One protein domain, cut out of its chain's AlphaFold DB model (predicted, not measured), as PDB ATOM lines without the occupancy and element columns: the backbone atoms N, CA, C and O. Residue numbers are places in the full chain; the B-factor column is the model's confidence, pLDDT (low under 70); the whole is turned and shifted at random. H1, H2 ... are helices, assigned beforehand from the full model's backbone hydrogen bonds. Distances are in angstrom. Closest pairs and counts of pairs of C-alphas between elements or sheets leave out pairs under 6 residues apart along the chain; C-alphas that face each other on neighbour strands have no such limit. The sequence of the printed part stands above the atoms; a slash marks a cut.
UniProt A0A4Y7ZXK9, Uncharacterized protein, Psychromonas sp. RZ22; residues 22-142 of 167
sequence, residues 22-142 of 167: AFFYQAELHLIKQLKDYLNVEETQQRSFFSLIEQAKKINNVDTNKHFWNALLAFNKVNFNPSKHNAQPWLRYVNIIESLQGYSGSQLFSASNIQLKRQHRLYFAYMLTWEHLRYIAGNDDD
ATOM      1  N   ALA A  22     161.824 128.399 133.118       79.12
ATOM      2  CA  ALA A  22     160.743 127.976 132.228       79.12
ATOM      3  C   ALA A  22     159.594 128.993 132.229       79.12
ATOM      4  O   ALA A  22     159.090 129.338 131.163       79.12
ATOM      5  N   PHE A  23     159.249 129.527 133.405       82.56
ATOM      6  CA  PHE A  23     158.263 130.593 133.533       82.56
ATOM      7  C   PHE A  23     158.637 131.821 132.693       82.56
ATOM      8  O   PHE A  23     157.868 132.208 131.822       82.56
ATOM      9  N   PHE A  24     159.817 132.415 132.907       85.00
ATOM     10  CA  PHE A  24     160.209 133.637 132.196       85.00
ATOM     11  C   PHE A  24     160.346 133.428 130.688       85.00
ATOM     12  O   PHE A  24     160.087 134.356 129.926       85.00
ATOM     13  N   TYR A  25     160.721 132.224 130.249       83.81
ATOM     14  CA  TYR A  25     160.751 131.880 128.832       83.81
ATOM     15  C   TYR A  25     159.345 131.885 128.215       83.81
ATOM     16  O   TYR A  25     159.110 132.604 127.247       83.81
ATOM     17  N   GLN A  26     158.399 131.138 128.795       84.75
ATOM     18  CA  GLN A  26     157.019 131.070 128.290       84.75
ATOM     19  C   GLN A  26     156.322 132.431 128.372       84.75
ATOM     20  O   GLN A  26     155.713 132.898 127.409       84.75
ATOM     21  N   ALA A  27     156.492 133.115 129.501       88.31
ATOM     22  CA  ALA A  27     155.942 134.437 129.723       88.31
ATOM     23  C   ALA A  27     156.449 135.450 128.683       88.31
ATOM     24  O   ALA A  27     155.643 136.194 128.125       88.31
ATOM     25  N   GLU A  28     157.749 135.452 128.358       90.06
ATOM     26  CA  GLU A  28     158.294 136.329 127.314       90.06
ATOM     27  C   GLU A  28     157.666 136.051 125.942       90.06
ATOM     28  O   GLU A  28     157.309 137.002 125.247       90.06
ATOM     29  N   LEU A  29     157.462 134.784 125.561       89.44
ATOM     30  CA  LEU A  29     156.839 134.437 124.277       89.44
ATOM     31  C   LEU A  29     155.422 135.009 124.147       89.44
ATOM     32  O   LEU A  29     155.086 135.608 123.122       89.44
ATOM     33  N   HIS A  30     154.607 134.885 125.195       90.56
ATOM     34  CA  HIS A  30     153.256 135.443 125.201       90.56
ATOM     35  C   HIS A  30     153.257 136.977 125.157       90.56
ATOM     36  O   HIS A  30     152.461 137.559 124.423       90.56
ATOM     37  N   LEU A  31     154.160 137.645 125.885       93.31
ATOM     38  CA  LEU A  31     154.258 139.111 125.847       93.31
ATOM     39  C   LEU A  31     154.781 139.612 124.493       93.31
ATOM     40  O   LEU A  31     154.335 140.654 124.020       93.31
ATOM     41  N   ILE A  32     155.694 138.877 123.844       93.38
ATOM     42  CA  ILE A  32     156.141 139.171 122.474       93.38
ATOM     43  C   ILE A  32     154.956 139.141 121.513       93.38
ATOM     44  O   ILE A  32     154.846 140.050 120.693       93.38
ATOM     45  N   LYS A  33     154.088 138.125 121.610       92.38
ATOM     46  CA  LYS A  33     152.890 138.030 120.772       92.38
ATOM     47  C   LYS A  33     152.009 139.271 120.937       92.38
ATOM     48  O   LYS A  33     151.811 139.990 119.967       92.38
ATOM     49  N   GLN A  34     151.617 139.598 122.170       93.25
ATOM     50  CA  GLN A  34     150.754 140.761 122.423       93.25
ATOM     51  C   GLN A  34     151.402 142.088 121.992       93.25
ATOM     52  O   GLN A  34     150.734 142.971 121.465       93.25
ATOM     53  N   LEU A  35     152.722 142.239 122.155       95.19
ATOM     54  CA  LEU A  35     153.429 143.422 121.655       95.19
ATOM     55  C   LEU A  35     153.457 143.496 120.128       95.19
ATOM     56  O   LEU A  35     153.427 144.596 119.585       95.19
ATOM     57  N   LYS A  36     153.569 142.364 119.431       94.62
ATOM     58  CA  LYS A  36     153.504 142.339 117.966       94.62
ATOM     59  C   LYS A  36     152.113 142.708 117.476       94.62
ATOM     60  O   LYS A  36     152.034 143.542 116.578       94.62
ATOM     61  N   ASP A  37     151.077 142.176 118.115       93.19
ATOM     62  CA  ASP A  37     149.682 142.517 117.828       93.19
ATOM     63  C   ASP A  37     149.463 144.025 118.011       93.19
ATOM     64  O   ASP A  37     149.072 144.719 117.077       93.19
ATOM     65  N   TYR A  38     149.878 144.575 119.157       94.88
ATOM     66  CA  TYR A  38     149.813 146.013 119.433       94.88
ATOM     67  C   TYR A  38     150.580 146.876 118.411       94.88
ATOM     68  O   TYR A  38     150.145 147.965 118.036       94.88
ATOM     69  N   LEU A  39     151.741 146.406 117.951       94.50
ATOM     70  CA  LEU A  39     152.572 147.105 116.968       94.50
ATOM     71  C   LEU A  39     152.142 146.864 115.512       94.50
ATOM     72  O   LEU A  39     152.750 147.455 114.617       94.50
ATOM     73  N   ASN A  40     151.141 146.011 115.266       92.50
ATOM     74  CA  ASN A  40     150.768 145.508 113.941       92.50
ATOM     75  C   ASN A  40     151.966 144.923 113.162       92.50
ATOM     76  O   ASN A  40     152.156 145.188 111.972       92.50
ATOM     77  N   VAL A  41     152.817 144.160 113.849       91.25
ATOM     78  CA  VAL A  41     153.988 143.483 113.274       91.25
ATOM     79  C   VAL A  41     153.648 142.020 113.014       91.25
ATOM     80  O   VAL A  41     153.125 141.344 113.892       91.25
ATOM     81  N   GLU A  42     154.012 141.498 111.840       86.12
ATOM     82  CA  GLU A  42     153.805 140.083 111.516       86.12
ATOM     83  C   GLU A  42     154.449 139.147 112.555       86.12
ATOM     84  O   GLU A  42     155.624 139.289 112.919       86.12
ATOM     85  N   GLU A  43     153.703 138.129 112.996       79.75
ATOM     86  CA  GLU A  43     154.174 137.158 113.991       79.75
ATOM     87  C   GLU A  43     155.454 136.429 113.558       79.75
ATOM     88  O   GLU A  43     156.313 136.129 114.390       79.75
ATOM     89  N   THR A  44     155.632 136.208 112.257       80.12
ATOM     90  CA  THR A  44     156.799 135.539 111.665       80.12
ATOM     91  C   THR A  44     158.077 136.379 111.754       80.12
ATOM     92  O   THR A  44     159.182 135.829 111.701       80.12
ATOM     93  N   GLN A  45     157.970 137.702 111.939       80.94
ATOM     94  CA  GLN A  45     159.132 138.579 112.008       80.94
ATOM     95  C   GLN A  45     159.871 138.396 113.341       80.94
ATOM     96  O   GLN A  45     159.337 138.654 114.423       80.94
ATOM     97  N   GLN A  46     161.141 137.993 113.288       81.38
ATOM     98  CA  GLN A  46     161.967 137.895 114.491       81.38
ATOM     99  C   GLN A  46     162.306 139.292 115.028       81.38
ATOM    100  O   GLN A  46     162.981 140.092 114.379       81.38
ATOM    101  N   ARG A  47     161.831 139.581 116.241       84.44
ATOM    102  CA  ARG A  47     162.113 140.804 116.997       84.44
ATOM    103  C   ARG A  47     162.402 140.414 118.438       84.44
ATOM    104  O   ARG A  47     161.706 139.566 118.991       84.44
ATOM    105  N   SER A  48     163.417 141.026 119.043       89.25
ATOM    106  CA  SER A  48     163.679 140.809 120.465       89.25
ATOM    107  C   SER A  48     162.608 141.504 121.299       89.25
ATOM    108  O   SER A  48     162.129 142.577 120.916       89.25
ATOM    109  N   PHE A  49     162.282 140.941 122.464       91.38
ATOM    110  CA  PHE A  49     161.321 141.541 123.388       91.38
ATOM    111  C   PHE A  49     161.684 142.995 123.733       91.38
ATOM    112  O   PHE A  49     160.849 143.890 123.639       91.38
ATOM    113  N   PHE A  50     162.971 143.262 123.984       92.44
ATOM    114  CA  PHE A  50     163.495 144.616 124.179       92.44
ATOM    115  C   PHE A  50     163.171 145.564 123.012       92.44
ATOM    116  O   PHE A  50     162.706 146.679 123.233       92.44
ATOM    117  N   SER A  51     163.389 145.126 121.765       93.56
ATOM    118  CA  SER A  51     163.137 145.966 120.586       93.56
ATOM    119  C   SER A  51     161.660 146.322 120.422       93.56
ATOM    120  O   SER A  51     161.344 147.454 120.058       93.56
ATOM    121  N   LEU A  52     160.768 145.382 120.749       95.19
ATOM    122  CA  LEU A  52     159.325 145.588 120.704       95.19
ATOM    123  C   LEU A  52     158.892 146.595 121.773       95.19
ATOM    124  O   LEU A  52     158.181 147.540 121.450       95.19
ATOM    125  N   ILE A  53     159.390 146.479 123.010       95.00
ATOM    126  CA  ILE A  53     159.098 147.446 124.086       95.00
ATOM    127  C   ILE A  53     159.546 148.861 123.690       95.00
ATOM    128  O   ILE A  53     158.803 149.833 123.848       95.00
ATOM    129  N   GLU A  54     160.760 148.988 123.150       94.88
ATOM    130  CA  GLU A  54     161.326 150.273 122.730       94.88
ATOM    131  C   GLU A  54     160.554 150.928 121.579       94.88
ATOM    132  O   GLU A  54     160.561 152.156 121.456       94.88
ATOM    133  N   GLN A  55     159.901 150.131 120.735       94.62
ATOM    134  CA  GLN A  55     159.022 150.622 119.682       94.62
ATOM    135  C   GLN A  55     157.635 150.974 120.237       94.62
ATOM    136  O   GLN A  55     157.151 152.076 119.992       94.62
ATOM    137  N   ALA A  56     157.041 150.086 121.036       94.75
ATOM    138  CA  ALA A  56     155.703 150.226 121.607       94.75
ATOM    139  C   ALA A  56     155.563 151.493 122.458       94.75
ATOM    140  O   ALA A  56     154.602 152.248 122.300       94.75
ATOM    141  N   LYS A  57     156.580 151.810 123.270       94.19
ATOM    142  CA  LYS A  57     156.583 153.020 124.109       94.19
ATOM    143  C   LYS A  57     156.519 154.336 123.321       94.19
ATOM    144  O   LYS A  57     156.237 155.370 123.913       94.19
ATOM    145  N   LYS A  58     156.825 154.328 122.016       93.81
ATOM    146  CA  LYS A  58     156.809 155.530 121.161       93.81
ATOM    147  C   LYS A  58     155.417 155.863 120.624       93.81
ATOM    148  O   LYS A  58     155.226 156.974 120.145       93.81
ATOM    149  N   ILE A  59     154.471 154.923 120.695       91.31
ATOM    150  CA  ILE A  59     153.101 155.101 120.191       91.31
ATOM    151  C   ILE A  59     152.292 156.064 121.078       91.31
ATOM    152  O   ILE A  59     151.346 156.674 120.596       91.31
ATOM    153  N   ASN A  60     152.703 156.282 122.337       85.19
ATOM    154  CA  ASN A  60     152.033 157.176 123.294       85.19
ATOM    155  C   ASN A  60     150.533 156.861 123.482       85.19
ATOM    156  O   ASN A  60     149.695 157.759 123.454       85.19
ATOM    157  N   ASN A  61     150.200 155.582 123.679       92.00
ATOM    158  CA  ASN A  61     148.840 155.151 124.007       92.00
ATOM    159  C   ASN A  61     148.422 155.668 125.401       92.00
ATOM    160  O   ASN A  61     149.212 155.595 126.348       92.00
ATOM    161  N   VAL A  62     147.189 156.178 125.493       92.69
ATOM    162  CA  VAL A  62     146.604 156.835 126.675       92.69
ATOM    163  C   VAL A  62     146.444 155.916 127.887       92.69
ATOM    164  O   VAL A  62     146.509 156.394 129.016       92.69
ATOM    165  N   ASP A  63     146.306 154.613 127.660       91.25
ATOM    166  CA  ASP A  63     146.142 153.593 128.695       91.25
ATOM    167  C   ASP A  63     147.489 153.120 129.263       91.25
ATOM    168  O   ASP A  63     147.539 152.390 130.248       91.25
ATOM    169  N   THR A  64     148.606 153.576 128.685       92.50
ATOM    170  CA  THR A  64     149.958 153.222 129.131       92.50
ATOM    171  C   THR A  64     150.715 154.431 129.669       92.50
ATOM    172  O   THR A  64     150.443 155.585 129.345       92.50
ATOM    173  N   ASN A  65     151.741 154.186 130.485       93.06
ATOM    174  CA  ASN A  65     152.615 155.247 130.979       93.06
ATOM    175  C   ASN A  65     154.075 154.785 131.094       93.06
ATOM    176  O   ASN A  65     154.411 153.611 130.922       93.06
ATOM    177  N   LYS A  66     154.973 155.717 131.435       93.38
ATOM    178  CA  LYS A  66     156.411 155.429 131.590       93.38
ATOM    179  C   LYS A  66     156.705 154.298 132.586       93.38
ATOM    180  O   LYS A  66     157.700 153.598 132.432       93.38
ATOM    181  N   HIS A  67     155.891 154.147 133.631       93.81
ATOM    182  CA  HIS A  67     156.101 153.130 134.657       93.81
ATOM    183  C   HIS A  67     155.767 151.741 134.119       93.81
ATOM    184  O   HIS A  67     156.567 150.832 134.322       93.81
ATOM    185  N   PHE A  68     154.686 151.602 133.348       94.88
ATOM    186  CA  PHE A  68     154.335 150.350 132.679       94.88
ATOM    187  C   PHE A  68     155.467 149.852 131.767       94.88
ATOM    188  O   PHE A  68     155.975 148.742 131.936       94.88
ATOM    189  N   TRP A  69     155.978 150.714 130.882       95.06
ATOM    190  CA  TRP A  69     157.093 150.351 129.996       95.06
ATOM    191  C   TRP A  69     158.378 150.018 130.769       95.06
ATOM    192  O   TRP A  69     159.097 149.079 130.426       95.06
ATOM    193  N   ASN A  70     158.653 150.735 131.864       92.06
ATOM    194  CA  ASN A  70     159.775 150.418 132.750       92.06
ATOM    195  C   ASN A  70     159.615 149.061 133.452       92.06
ATOM    196  O   ASN A  70     160.627 148.409 133.724       92.06
ATOM    197  N   ALA A  71     158.384 148.630 133.741       93.19
ATOM    198  CA  ALA A  71     158.109 147.303 134.279       93.19
ATOM    199  C   ALA A  71     158.505 146.224 133.261       93.19
ATOM    200  O   ALA A  71     159.287 145.335 133.595       93.19
ATOM    201  N   LEU A  72     158.071 146.352 132.003       93.50
ATOM    202  CA  LEU A  72     158.424 145.411 130.931       93.50
ATOM    203  C   LEU A  72     159.939 145.347 130.676       93.50
ATOM    204  O   LEU A  72     160.506 144.266 130.522       93.50
ATOM    205  N   LEU A  73     160.632 146.490 130.714       90.94
ATOM    206  CA  LEU A  73     162.098 146.521 130.632       90.94
ATOM    207  C   LEU A  73     162.767 145.832 131.831       90.94
ATOM    208  O   LEU A  73     163.816 145.202 131.676       90.94
ATOM    209  N   ALA A  74     162.194 145.954 133.032       89.06
ATOM    210  CA  ALA A  74     162.683 145.244 134.209       89.06
ATOM    211  C   ALA A  74     162.471 143.730 134.074       89.06
ATOM    212  O   ALA A  74     163.391 142.985 134.400       89.06
ATOM    213  N   PHE A  75     161.325 143.295 133.540       89.38
ATOM    214  CA  PHE A  75     161.047 141.893 133.223       89.38
ATOM    215  C   PHE A  75     162.069 141.331 132.227       89.38
ATOM    216  O   PHE A  75     162.697 140.314 132.507       89.38
ATOM    217  N   ASN A  76     162.329 142.035 131.117       84.38
ATOM    218  CA  ASN A  76     163.288 141.596 130.098       84.38
ATOM    219  C   ASN A  76     164.692 141.344 130.678       84.38
ATOM    220  O   ASN A  76     165.320 140.342 130.355       84.38
ATOM    221  N   LYS A  77     165.173 142.199 131.592       76.94
ATOM    222  CA  LYS A  77     166.500 142.045 132.221       76.94
ATOM    223  C   LYS A  77     166.658 140.756 133.034       76.94
ATOM    224  O   LYS A  77     167.788 140.304 133.217       76.94
ATOM    225  N   VAL A  78     165.561 140.167 133.511       68.50
ATOM    226  CA  VAL A  78     165.578 138.934 134.317       68.50
ATOM    227  C   VAL A  78     166.068 137.741 133.495       68.50
ATOM    228  O   VAL A  78     166.802 136.915 134.031       68.50
ATOM    229  N   ASN A  79     165.748 137.696 132.197       58.69
ATOM    230  CA  ASN A  79     166.167 136.615 131.298       58.69
ATOM    231  C   ASN A  79     167.663 136.648 130.933       58.69
ATOM    232  O   ASN A  79     168.199 135.635 130.496       58.69
ATOM    233  N   PHE A  80     168.362 137.773 131.140       51.66
ATOM    234  CA  PHE A  80     169.736 137.946 130.644       51.66
ATOM    235  C   PHE A  80     170.838 137.902 131.707       51.66
ATOM    236  O   PHE A  80     171.995 137.723 131.338       51.66
ATOM    237  N   ASN A  81     170.548 138.093 133.002       49.34
ATOM    238  CA  ASN A  81     171.610 138.130 134.019       49.34
ATOM    239  C   ASN A  81     171.094 137.957 135.465       49.34
ATOM    240  O   ASN A  81     170.847 138.950 136.158       49.34
ATOM    241  N   PRO A  82     170.992 136.726 135.995       50.84
ATOM    242  CA  PRO A  82     170.903 136.522 137.435       50.84
ATOM    243  C   PRO A  82     172.287 136.786 138.051       50.84
ATOM    244  O   PRO A  82     173.116 135.888 138.193       50.84
ATOM    245  N   SER A  83     172.591 138.042 138.389       47.50
ATOM    246  CA  SER A  83     173.830 138.365 139.103       47.50
ATOM    247  C   SER A  83     173.852 137.661 140.464       47.50
ATOM    248  O   SER A  83     172.876 137.727 141.212       47.50
ATOM    249  N   LYS A  84     174.986 137.033 140.797       47.94
ATOM    250  CA  LYS A  84     175.239 136.149 141.956       47.94
ATOM    251  C   LYS A  84     174.979 136.748 143.357       47.94
ATOM    252  O   LYS A  84     175.166 136.054 144.350       47.94
ATOM    253  N   HIS A  85     174.535 138.000 143.461       48.00
ATOM    254  CA  HIS A  85     174.275 138.691 144.723       48.00
ATOM    255  C   HIS A  85     172.822 139.193 144.800       48.00
ATOM    256  O   HIS A  85     172.504 140.289 144.357       48.00
ATOM    257  N   ASN A  86     171.945 138.359 145.362       47.72
ATOM    258  CA  ASN A  86     170.768 138.722 146.168       47.72
ATOM    259  C   ASN A  86     169.988 140.017 145.842       47.72
ATOM    260  O   ASN A  86     169.735 140.847 146.711       47.72
ATOM    261  N   ALA A  87     169.436 140.117 144.641       52.53
ATOM    262  CA  ALA A  87     168.166 140.810 144.454       52.53
ATOM    263  C   ALA A  87     167.420 140.061 143.361       52.53
ATOM    264  O   ALA A  87     167.927 139.980 142.252       52.53
ATOM    265  N   GLN A  88     166.265 139.468 143.668       69.12
ATOM    266  CA  GLN A  88     165.389 138.879 142.654       69.12
ATOM    267  C   GLN A  88     164.988 140.009 141.687       69.12
ATOM    268  O   GLN A  88     164.147 140.826 142.062       69.12
ATOM    269  N   PRO A  89     165.585 140.134 140.482       70.12
ATOM    270  CA  PRO A  89     165.438 141.351 139.678       70.12
ATOM    271  C   PRO A  89     163.994 141.530 139.196       70.12
ATOM    272  O   PRO A  89     163.523 142.649 139.004       70.12
ATOM    273  N   TRP A  90     163.265 140.419 139.106       82.38
ATOM    274  CA  TRP A  90     161.846 140.371 138.791       82.38
ATOM    275  C   TRP A  90     160.953 140.957 139.888       82.38
ATOM    276  O   TRP A  90     159.849 141.392 139.583       82.38
ATOM    277  N   LEU A  91     161.412 141.058 141.143       85.75
ATOM    278  CA  LEU A  91     160.644 141.756 142.182       85.75
ATOM    279  C   LEU A  91     160.473 143.234 141.838       85.75
ATOM    280  O   LEU A  91     159.458 143.825 142.186       85.75
ATOM    281  N   ARG A  92     161.436 143.838 141.125       88.31
ATOM    282  CA  ARG A  92     161.277 145.209 140.634       88.31
ATOM    283  C   ARG A  92     160.104 145.307 139.664       88.31
ATOM    284  O   ARG A  92     159.338 146.254 139.761       88.31
ATOM    285  N   TYR A  93     159.985 144.348 138.749       92.00
ATOM    286  CA  TYR A  93     158.857 144.264 137.827       92.00
ATOM    287  C   TYR A  93     157.535 144.139 138.596       92.00
ATOM    288  O   TYR A  93     156.669 144.995 138.439       92.00
ATOM    289  N   VAL A  94     157.443 143.165 139.509       91.25
ATOM    290  CA  VAL A  94     156.256 142.937 140.349       91.25
ATOM    291  C   VAL A  94     155.846 144.201 141.098       91.25
ATOM    292  O   VAL A  94     154.714 144.646 140.973       91.25
ATOM    293  N   ASN A  95     156.777 144.836 141.810       90.31
ATOM    294  CA  ASN A  95     156.477 146.024 142.606       90.31
ATOM    295  C   ASN A  95     155.981 147.206 141.749       90.31
ATOM    296  O   ASN A  95     155.178 148.002 142.226       90.31
ATOM    297  N   ILE A  96     156.456 147.349 140.503       91.88
ATOM    298  CA  ILE A  96     155.960 148.402 139.603       91.88
ATOM    299  C   ILE A  96     154.525 148.096 139.162       91.88
ATOM    300  O   ILE A  96     153.701 149.006 139.179       91.88
ATOM    301  N   ILE A  97     154.219 146.846 138.795       93.50
ATOM    302  CA  ILE A  97     152.861 146.448 138.392       93.50
ATOM    303  C   ILE A  97     151.876 146.608 139.553       93.50
ATOM    304  O   ILE A  97     150.839 147.237 139.382       93.50
ATOM    305  N   GLU A  98     152.229 146.145 140.750       90.81
ATOM    306  CA  GLU A  98     151.406 146.324 141.955       90.81
ATOM    307  C   GLU A  98     151.122 147.806 142.238       90.81
ATOM    308  O   GLU A  98     149.979 148.208 142.447       90.81
ATOM    309  N   SER A  99     152.157 148.651 142.147       89.50
ATOM    310  CA  SER A  99     152.009 150.096 142.333       89.50
ATOM    311  C   SER A  99     151.118 150.750 141.278       89.50
ATOM    312  O   SER A  99     150.449 151.727 141.602       89.50
ATOM    313  N   LEU A 100     151.133 150.270 140.030       90.06
ATOM    314  CA  LEU A 100     150.265 150.782 138.963       90.06
ATOM    315  C   LEU A 100     148.792 150.460 139.217       90.06
ATOM    316  O   LEU A 100     147.927 151.235 138.831       90.06
ATOM    317  N   GLN A 101     148.535 149.338 139.880       86.12
ATOM    318  CA  GLN A 101     147.198 148.825 140.163       86.12
ATOM    319  C   GLN A 101     146.671 149.268 141.535       86.12
ATOM    320  O   GLN A 101     145.530 148.990 141.886       86.12
ATOM    321  N   GLY A 102     147.494 149.959 142.331       83.06
ATOM    322  CA  GLY A 102     147.087 150.504 143.624       83.06
ATOM    323  C   GLY A 102     146.920 149.465 144.736       83.06
ATOM    324  O   GLY A 102     146.285 149.775 145.741       83.06
ATOM    325  N   TYR A 103     147.497 148.265 144.602       79.06
ATOM    326  CA  TYR A 103     147.473 147.233 145.647       79.06
ATOM    327  C   TYR A 103     148.886 146.842 146.096       79.06
ATOM    328  O   TYR A 103     149.868 147.060 145.389       79.06
ATOM    329  N   SER A 104     149.003 146.234 147.281       74.44
ATOM    330  CA  SER A 104     150.219 145.524 147.691       74.44
ATOM    331  C   SER A 104     149.975 144.025 147.622       74.44
ATOM    332  O   SER A 104     149.105 143.499 148.318       74.44
ATOM    333  N   GLY A 105     150.775 143.287 146.851       68.38
ATOM    334  CA  GLY A 105     150.618 141.831 146.760       68.38
ATOM    335  C   GLY A 105     150.861 141.119 148.095       68.38
ATOM    336  O   GLY A 105     150.452 139.976 148.280       68.38
ATOM    337  N   SER A 106     151.490 141.786 149.071       66.62
ATOM    338  CA  SER A 106     151.595 141.238 150.421       66.62
ATOM    339  C   SER A 106     150.267 141.204 151.176       66.62
ATOM    340  O   SER A 106     150.169 140.433 152.127       66.62
ATOM    341  N   GLN A 107     149.309 142.050 150.793       68.50
ATOM    342  CA  GLN A 107     147.955 142.096 151.346       68.50
ATOM    343  C   GLN A 107     147.040 141.096 150.634       68.50
ATOM    344  O   GLN A 107     146.195 140.500 151.282       68.50
ATOM    345  N   LEU A 108     147.253 140.882 149.331       71.31
ATOM    346  CA  LEU A 108     146.422 139.997 148.514       71.31
ATOM    347  C   LEU A 108     146.689 138.502 148.768       71.31
ATOM    348  O   LEU A 108     145.774 137.694 148.752       71.31
ATOM    349  N   PHE A 109     147.952 138.126 148.995       74.50
ATOM    350  CA  PHE A 109     148.351 136.724 149.146       74.50
ATOM    351  C   PHE A 109     148.764 136.434 150.594       74.50
ATOM    352  O   PHE A 109     149.841 136.852 151.034       74.50
ATOM    353  N   SER A 110     147.946 135.698 151.349       65.81
ATOM    354  CA  SER A 110     148.170 135.383 152.773       65.81
ATOM    355  C   SER A 110     149.167 134.240 153.040       65.81
ATOM    356  O   SER A 110     149.427 133.917 154.198       65.81
ATOM    357  N   ALA A 111     149.779 133.655 152.001       66.69
ATOM    358  CA  ALA A 111     150.661 132.493 152.130       66.69
ATOM    359  C   ALA A 111     151.780 132.690 153.179       66.69
ATOM    360  O   ALA A 111     152.555 133.651 153.127       66.69
ATOM    361  N   SER A 112     151.888 131.729 154.103       68.75
ATOM    362  CA  SER A 112     152.881 131.709 155.188       68.75
ATOM    363  C   SER A 112     154.311 131.520 154.671       68.75
ATOM    364  O   SER A 112     155.271 132.047 155.238       68.75
ATOM    365  N   ASN A 113     154.466 130.812 153.550       78.81
ATOM    366  CA  ASN A 113     155.747 130.626 152.887       78.81
ATOM    367  C   ASN A 113     156.087 131.835 151.999       78.81
ATOM    368  O   ASN A 113     155.472 132.067 150.957       78.81
ATOM    369  N   ILE A 114     157.137 132.575 152.374       78.56
ATOM    370  CA  ILE A 114     157.592 133.770 151.651       78.56
ATOM    371  C   ILE A 114     158.000 133.492 150.197       78.56
ATOM    372  O   ILE A 114     157.866 134.376 149.353       78.56
ATOM    373  N   GLN A 115     158.515 132.299 149.885       77.12
ATOM    374  CA  GLN A 115     158.907 131.945 148.518       77.12
ATOM    375  C   GLN A 115     157.671 131.742 147.642       77.12
ATOM    376  O   GLN A 115     157.586 132.356 146.579       77.12
ATOM    377  N   LEU A 116     156.695 130.982 148.141       76.06
ATOM    378  CA  LEU A 116     155.418 130.746 147.464       76.06
ATOM    379  C   LEU A 116     154.646 132.058 147.271       76.06
ATOM    380  O   LEU A 116     154.250 132.400 146.161       76.06
ATOM    381  N   LYS A 117     154.565 132.884 148.322       80.44
ATOM    382  CA  LYS A 117     153.955 134.220 148.262       80.44
ATOM    383  C   LYS A 117     154.573 135.096 147.174       80.44
ATOM    384  O   LYS A 117     153.875 135.800 146.452       80.44
ATOM    385  N   ARG A 118     155.901 135.078 147.049       82.75
ATOM    386  CA  ARG A 118     156.607 135.833 146.006       82.75
ATOM    387  C   ARG A 118     156.310 135.284 144.607       82.75
ATOM    388  O   ARG A 118     156.179 136.086 143.689       82.75
ATOM    389  N   GLN A 119     156.184 133.968 144.445       80.44
ATOM    390  CA  GLN A 119     155.779 133.358 143.175       80.44
ATOM    391  C   GLN A 119     154.348 133.749 142.792       80.44
ATOM    392  O   GLN A 119     154.141 134.192 141.669       80.44
ATOM    393  N   HIS A 120     153.391 133.716 143.724       80.88
ATOM    394  CA  HIS A 120     152.015 134.150 143.447       80.88
ATOM    395  C   HIS A 120     151.959 135.611 142.996       80.88
ATOM    396  O   HIS A 120     151.346 135.924 141.978       80.88
ATOM    397  N   ARG A 121     152.703 136.495 143.674       87.00
ATOM    398  CA  ARG A 121     152.846 137.899 143.257       87.00
ATOM    399  C   ARG A 121     153.424 138.044 141.847       87.00
ATOM    400  O   ARG A 121     152.961 138.890 141.089       87.00
ATOM    401  N   LEU A 122     154.430 137.240 141.494       87.12
ATOM    402  CA  LEU A 122     155.026 137.243 140.155       87.12
ATOM    403  C   LEU A 122     154.021 136.845 139.083       87.12
ATOM    404  O   LEU A 122     153.892 137.541 138.078       87.12
ATOM    405  N   TYR A 123     153.326 135.737 139.306       85.50
ATOM    406  CA  TYR A 123     152.361 135.202 138.361       85.50
ATOM    407  C   TYR A 123     151.193 136.164 138.168       85.50
ATOM    408  O   TYR A 123     150.843 136.484 137.034       85.50
ATOM    409  N   PHE A 124     150.671 136.725 139.255       87.06
ATOM    410  CA  PHE A 124     149.593 137.703 139.191       87.06
ATOM    411  C   PHE A 124     150.003 138.997 138.476       87.06
ATOM    412  O   PHE A 124     149.301 139.449 137.576       87.06
ATOM    413  N   ALA A 125     151.187 139.542 138.780       91.31
ATOM    414  CA  ALA A 125     151.717 140.695 138.049       91.31
ATOM    415  C   ALA A 125     151.874 140.410 136.542       91.31
ATOM    416  O   ALA A 125     151.612 141.285 135.712       91.31
ATOM    417  N   TYR A 126     152.275 139.185 136.190       91.38
ATOM    418  CA  TYR A 126     152.357 138.730 134.807       91.38
ATOM    419  C   TYR A 126     150.996 138.674 134.111       91.38
ATOM    420  O   TYR A 126     150.878 139.226 133.019       91.38
ATOM    421  N   MET A 127     149.971 138.099 134.745       89.62
ATOM    422  CA  MET A 127     148.618 138.047 134.178       89.62
ATOM    423  C   MET A 127     148.066 139.444 133.910       89.62
ATOM    424  O   MET A 127     147.674 139.722 132.783       89.62
ATOM    425  N   LEU A 128     148.180 140.360 134.876       91.81
ATOM    426  CA  LEU A 128     147.766 141.758 134.697       91.81
ATOM    427  C   LEU A 128     148.513 142.451 133.550       91.81
ATOM    428  O   LEU A 128     147.955 143.261 132.815       91.81
ATOM    429  N   THR A 129     149.800 142.141 133.386       94.31
ATOM    430  CA  THR A 129     150.603 142.698 132.292       94.31
ATOM    431  C   THR A 129     150.163 142.152 130.939       94.31
ATOM    432  O   THR A 129     150.088 142.907 129.972       94.31
ATOM    433  N   TRP A 130     149.895 140.849 130.862       93.50
ATOM    434  CA  TRP A 130     149.426 140.196 129.649       93.50
ATOM    435  C   TRP A 130     148.042 140.706 129.238       93.50
ATOM    436  O   TRP A 130     147.881 141.117 128.091       93.50
ATOM    437  N   GLU A 131     147.092 140.771 130.177       92.00
ATOM    438  CA  GLU A 131     145.747 141.320 129.962       92.00
ATOM    439  C   GLU A 131     145.817 142.767 129.474       92.00
ATOM    440  O   GLU A 131     145.188 143.123 128.482       92.00
ATOM    441  N   HIS A 132     146.645 143.597 130.113       93.31
ATOM    442  CA  HIS A 132     146.772 144.994 129.715       93.31
ATOM    443  C   HIS A 132     147.383 145.153 128.316       93.31
ATOM    444  O   HIS A 132     146.899 145.965 127.533       93.31
ATOM    445  N   LEU A 133     148.418 144.372 127.967       94.31
ATOM    446  CA  LEU A 133     148.975 144.381 126.606       94.31
ATOM    447  C   LEU A 133     147.951 143.931 125.564       94.31
ATOM    448  O   LEU A 133     147.909 144.483 124.468       94.31
ATOM    449  N   ARG A 134     147.142 142.932 125.910       92.25
ATOM    450  CA  ARG A 134     146.088 142.403 125.056       92.25
ATOM    451  C   ARG A 134     144.985 143.439 124.817       92.25
ATOM    452  O   ARG A 134     144.621 143.667 123.666       92.25
ATOM    453  N   TYR A 135     144.546 144.116 125.875       92.69
ATOM    454  CA  TYR A 135     143.587 145.217 125.811       92.69
ATOM    455  C   TYR A 135     144.082 146.351 124.904       92.69
ATOM    456  O   TYR A 135     143.407 146.717 123.947       92.69
ATOM    457  N   ILE A 136     145.306 146.860 125.110       93.25
ATOM    458  CA  ILE A 136     145.820 147.956 124.266       93.25
ATOM    459  C   ILE A 136     146.079 147.530 122.813       93.25
ATOM    460  O   ILE A 136     146.175 148.392 121.940       93.25
ATOM    461  N   ALA A 137     146.196 146.223 122.546       92.06
ATOM    462  CA  ALA A 137     146.255 145.662 121.198       92.06
ATOM    463  C   ALA A 137     144.878 145.591 120.504       92.06
ATOM    464  O   ALA A 137     144.820 145.215 119.336       92.06
ATOM    465  N   GLY A 138     143.790 145.970 121.184       88.31
ATOM    466  CA  GLY A 138     142.427 145.980 120.640       88.31
ATOM    467  C   GLY A 138     141.691 144.644 120.758       88.31
ATOM    468  O   GLY A 138     140.728 144.411 120.032       88.31
ATOM    469  N   ASN A 139     142.150 143.748 121.636       85.88
ATOM    470  CA  ASN A 139     141.382 142.563 122.009       85.88
ATOM    471  C   ASN A 139     140.444 142.929 123.168       85.88
ATOM    472  O   ASN A 139     140.855 142.911 124.326       85.88
ATOM    473  N   ASP A 140     139.198 143.257 122.831       73.00
ATOM    474  CA  ASP A 140     138.156 143.695 123.772       73.00
ATOM    475  C   ASP A 140     137.302 142.529 124.309       73.00
ATOM    476  O   ASP A 140     136.101 142.681 124.533       73.00
ATOM    477  N   ASP A 141     137.864 141.326 124.445       75.19
ATOM    478  CA  ASP A 141     137.108 140.200 124.994       75.19
ATOM    479  C   ASP A 141     137.100 140.203 126.530       75.19
ATOM    480  O   ASP A 141     138.025 140.677 127.185       75.19
ATOM    481  N   ASP A 142     136.059 139.610 127.119       74.00
ATOM    482  CA  ASP A 142     135.859 139.559 128.578       74.00
ATOM    483  C   ASP A 142     136.825 138.595 129.304       74.00
ATOM    484  O   ASP A 142     136.639 138.276 130.481       74.00
TER     485      ASP A 142
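This is residues 22 to 142 of the 167 residues of an uncharacterized protein of Psychromonas sp. RZ22 (UniProt A0A4Y7ZXK9). What shape does the model have? Two layers of helices are stacked: the long H6, with H1 side by side along its later part, makes one layer, and H2, H3 and H4, side by side and running alternately opposite ways, pack over it. H4 crosses H6 steeply, and the small H5 sits near H4 and H6, toward the first end of H6. What is it made of? The printed part has 121 residues, with six named helices in the order H1 to H6 and no named strand; the class is all helix. How compact is it? It is compact, with a radius of gyration of the C-alphas of 14.6 A and spans of 44 by 34 by 23 A.

What does the first helix meet? H1, residues 22 to 39, touches H2, residues 49 to 56, closest at the C-alphas of Ile 32 and Phe 49, 5.8 A, at a shallow tilt of 26 degrees, the same way. It also touches residues 126 to 136 of H6, residues 114 to 136, closest at the C-alphas of Gln 34 and Arg 134, 5.6 A, at a shallow tilt of 17 degrees, the same way. How does the chain go on? H2 and H3, residues 66 to 78, form a helical hairpin at a shallow tilt of 13 degrees, with the C-alphas of Phe 50 and Asn 76 closest at 6.6 A. H3 and H4, residues 89 to 101, form another at 24 degrees, with the C-alphas of Ala 71 and Tyr 93 closest at 4.7 A. Where does H4 meet H6? H4 touches residues 121 to 129 of H6 at a steep tilt of 58 degrees, the same way, with the C-alphas of Val 94 and Ala 125 closest at 5.6 A. H5, residues 105 to 108, is close to but not clearly touching H6, with the C-alphas of Gly 105 and Arg 121 at 5.7 A. Are the backbones in order? Every O i to N i+4 pair is within hydrogen-bond range in H1, H2 and H6, against 8 of 9 in H3 and in H4, while H5 is too short for such a pair.

Where does H1 lie? It begins at C-alpha 22, (160.743, 127.976, 132.228), and is 25.8 A long. How long are the others? H3 measures 19.1 A, H4 19.7 A, H2 10.5 A and H5 4.9 A. Where is H6? It spans 33.0 A from C-alpha 114 at (157.592, 133.770, 151.651) to C-alpha 136 at (145.820, 147.956, 124.266).

How large is it? The two C-alphas farthest apart, of Glu 42 and Ser 112, are 44.5 A apart. Are there cuts or long links? The printed part has no cut and no long link. Where is confidence low? The pLDDT is under 70 in residues 78 to 88, 105 to 107 and 110 to 112.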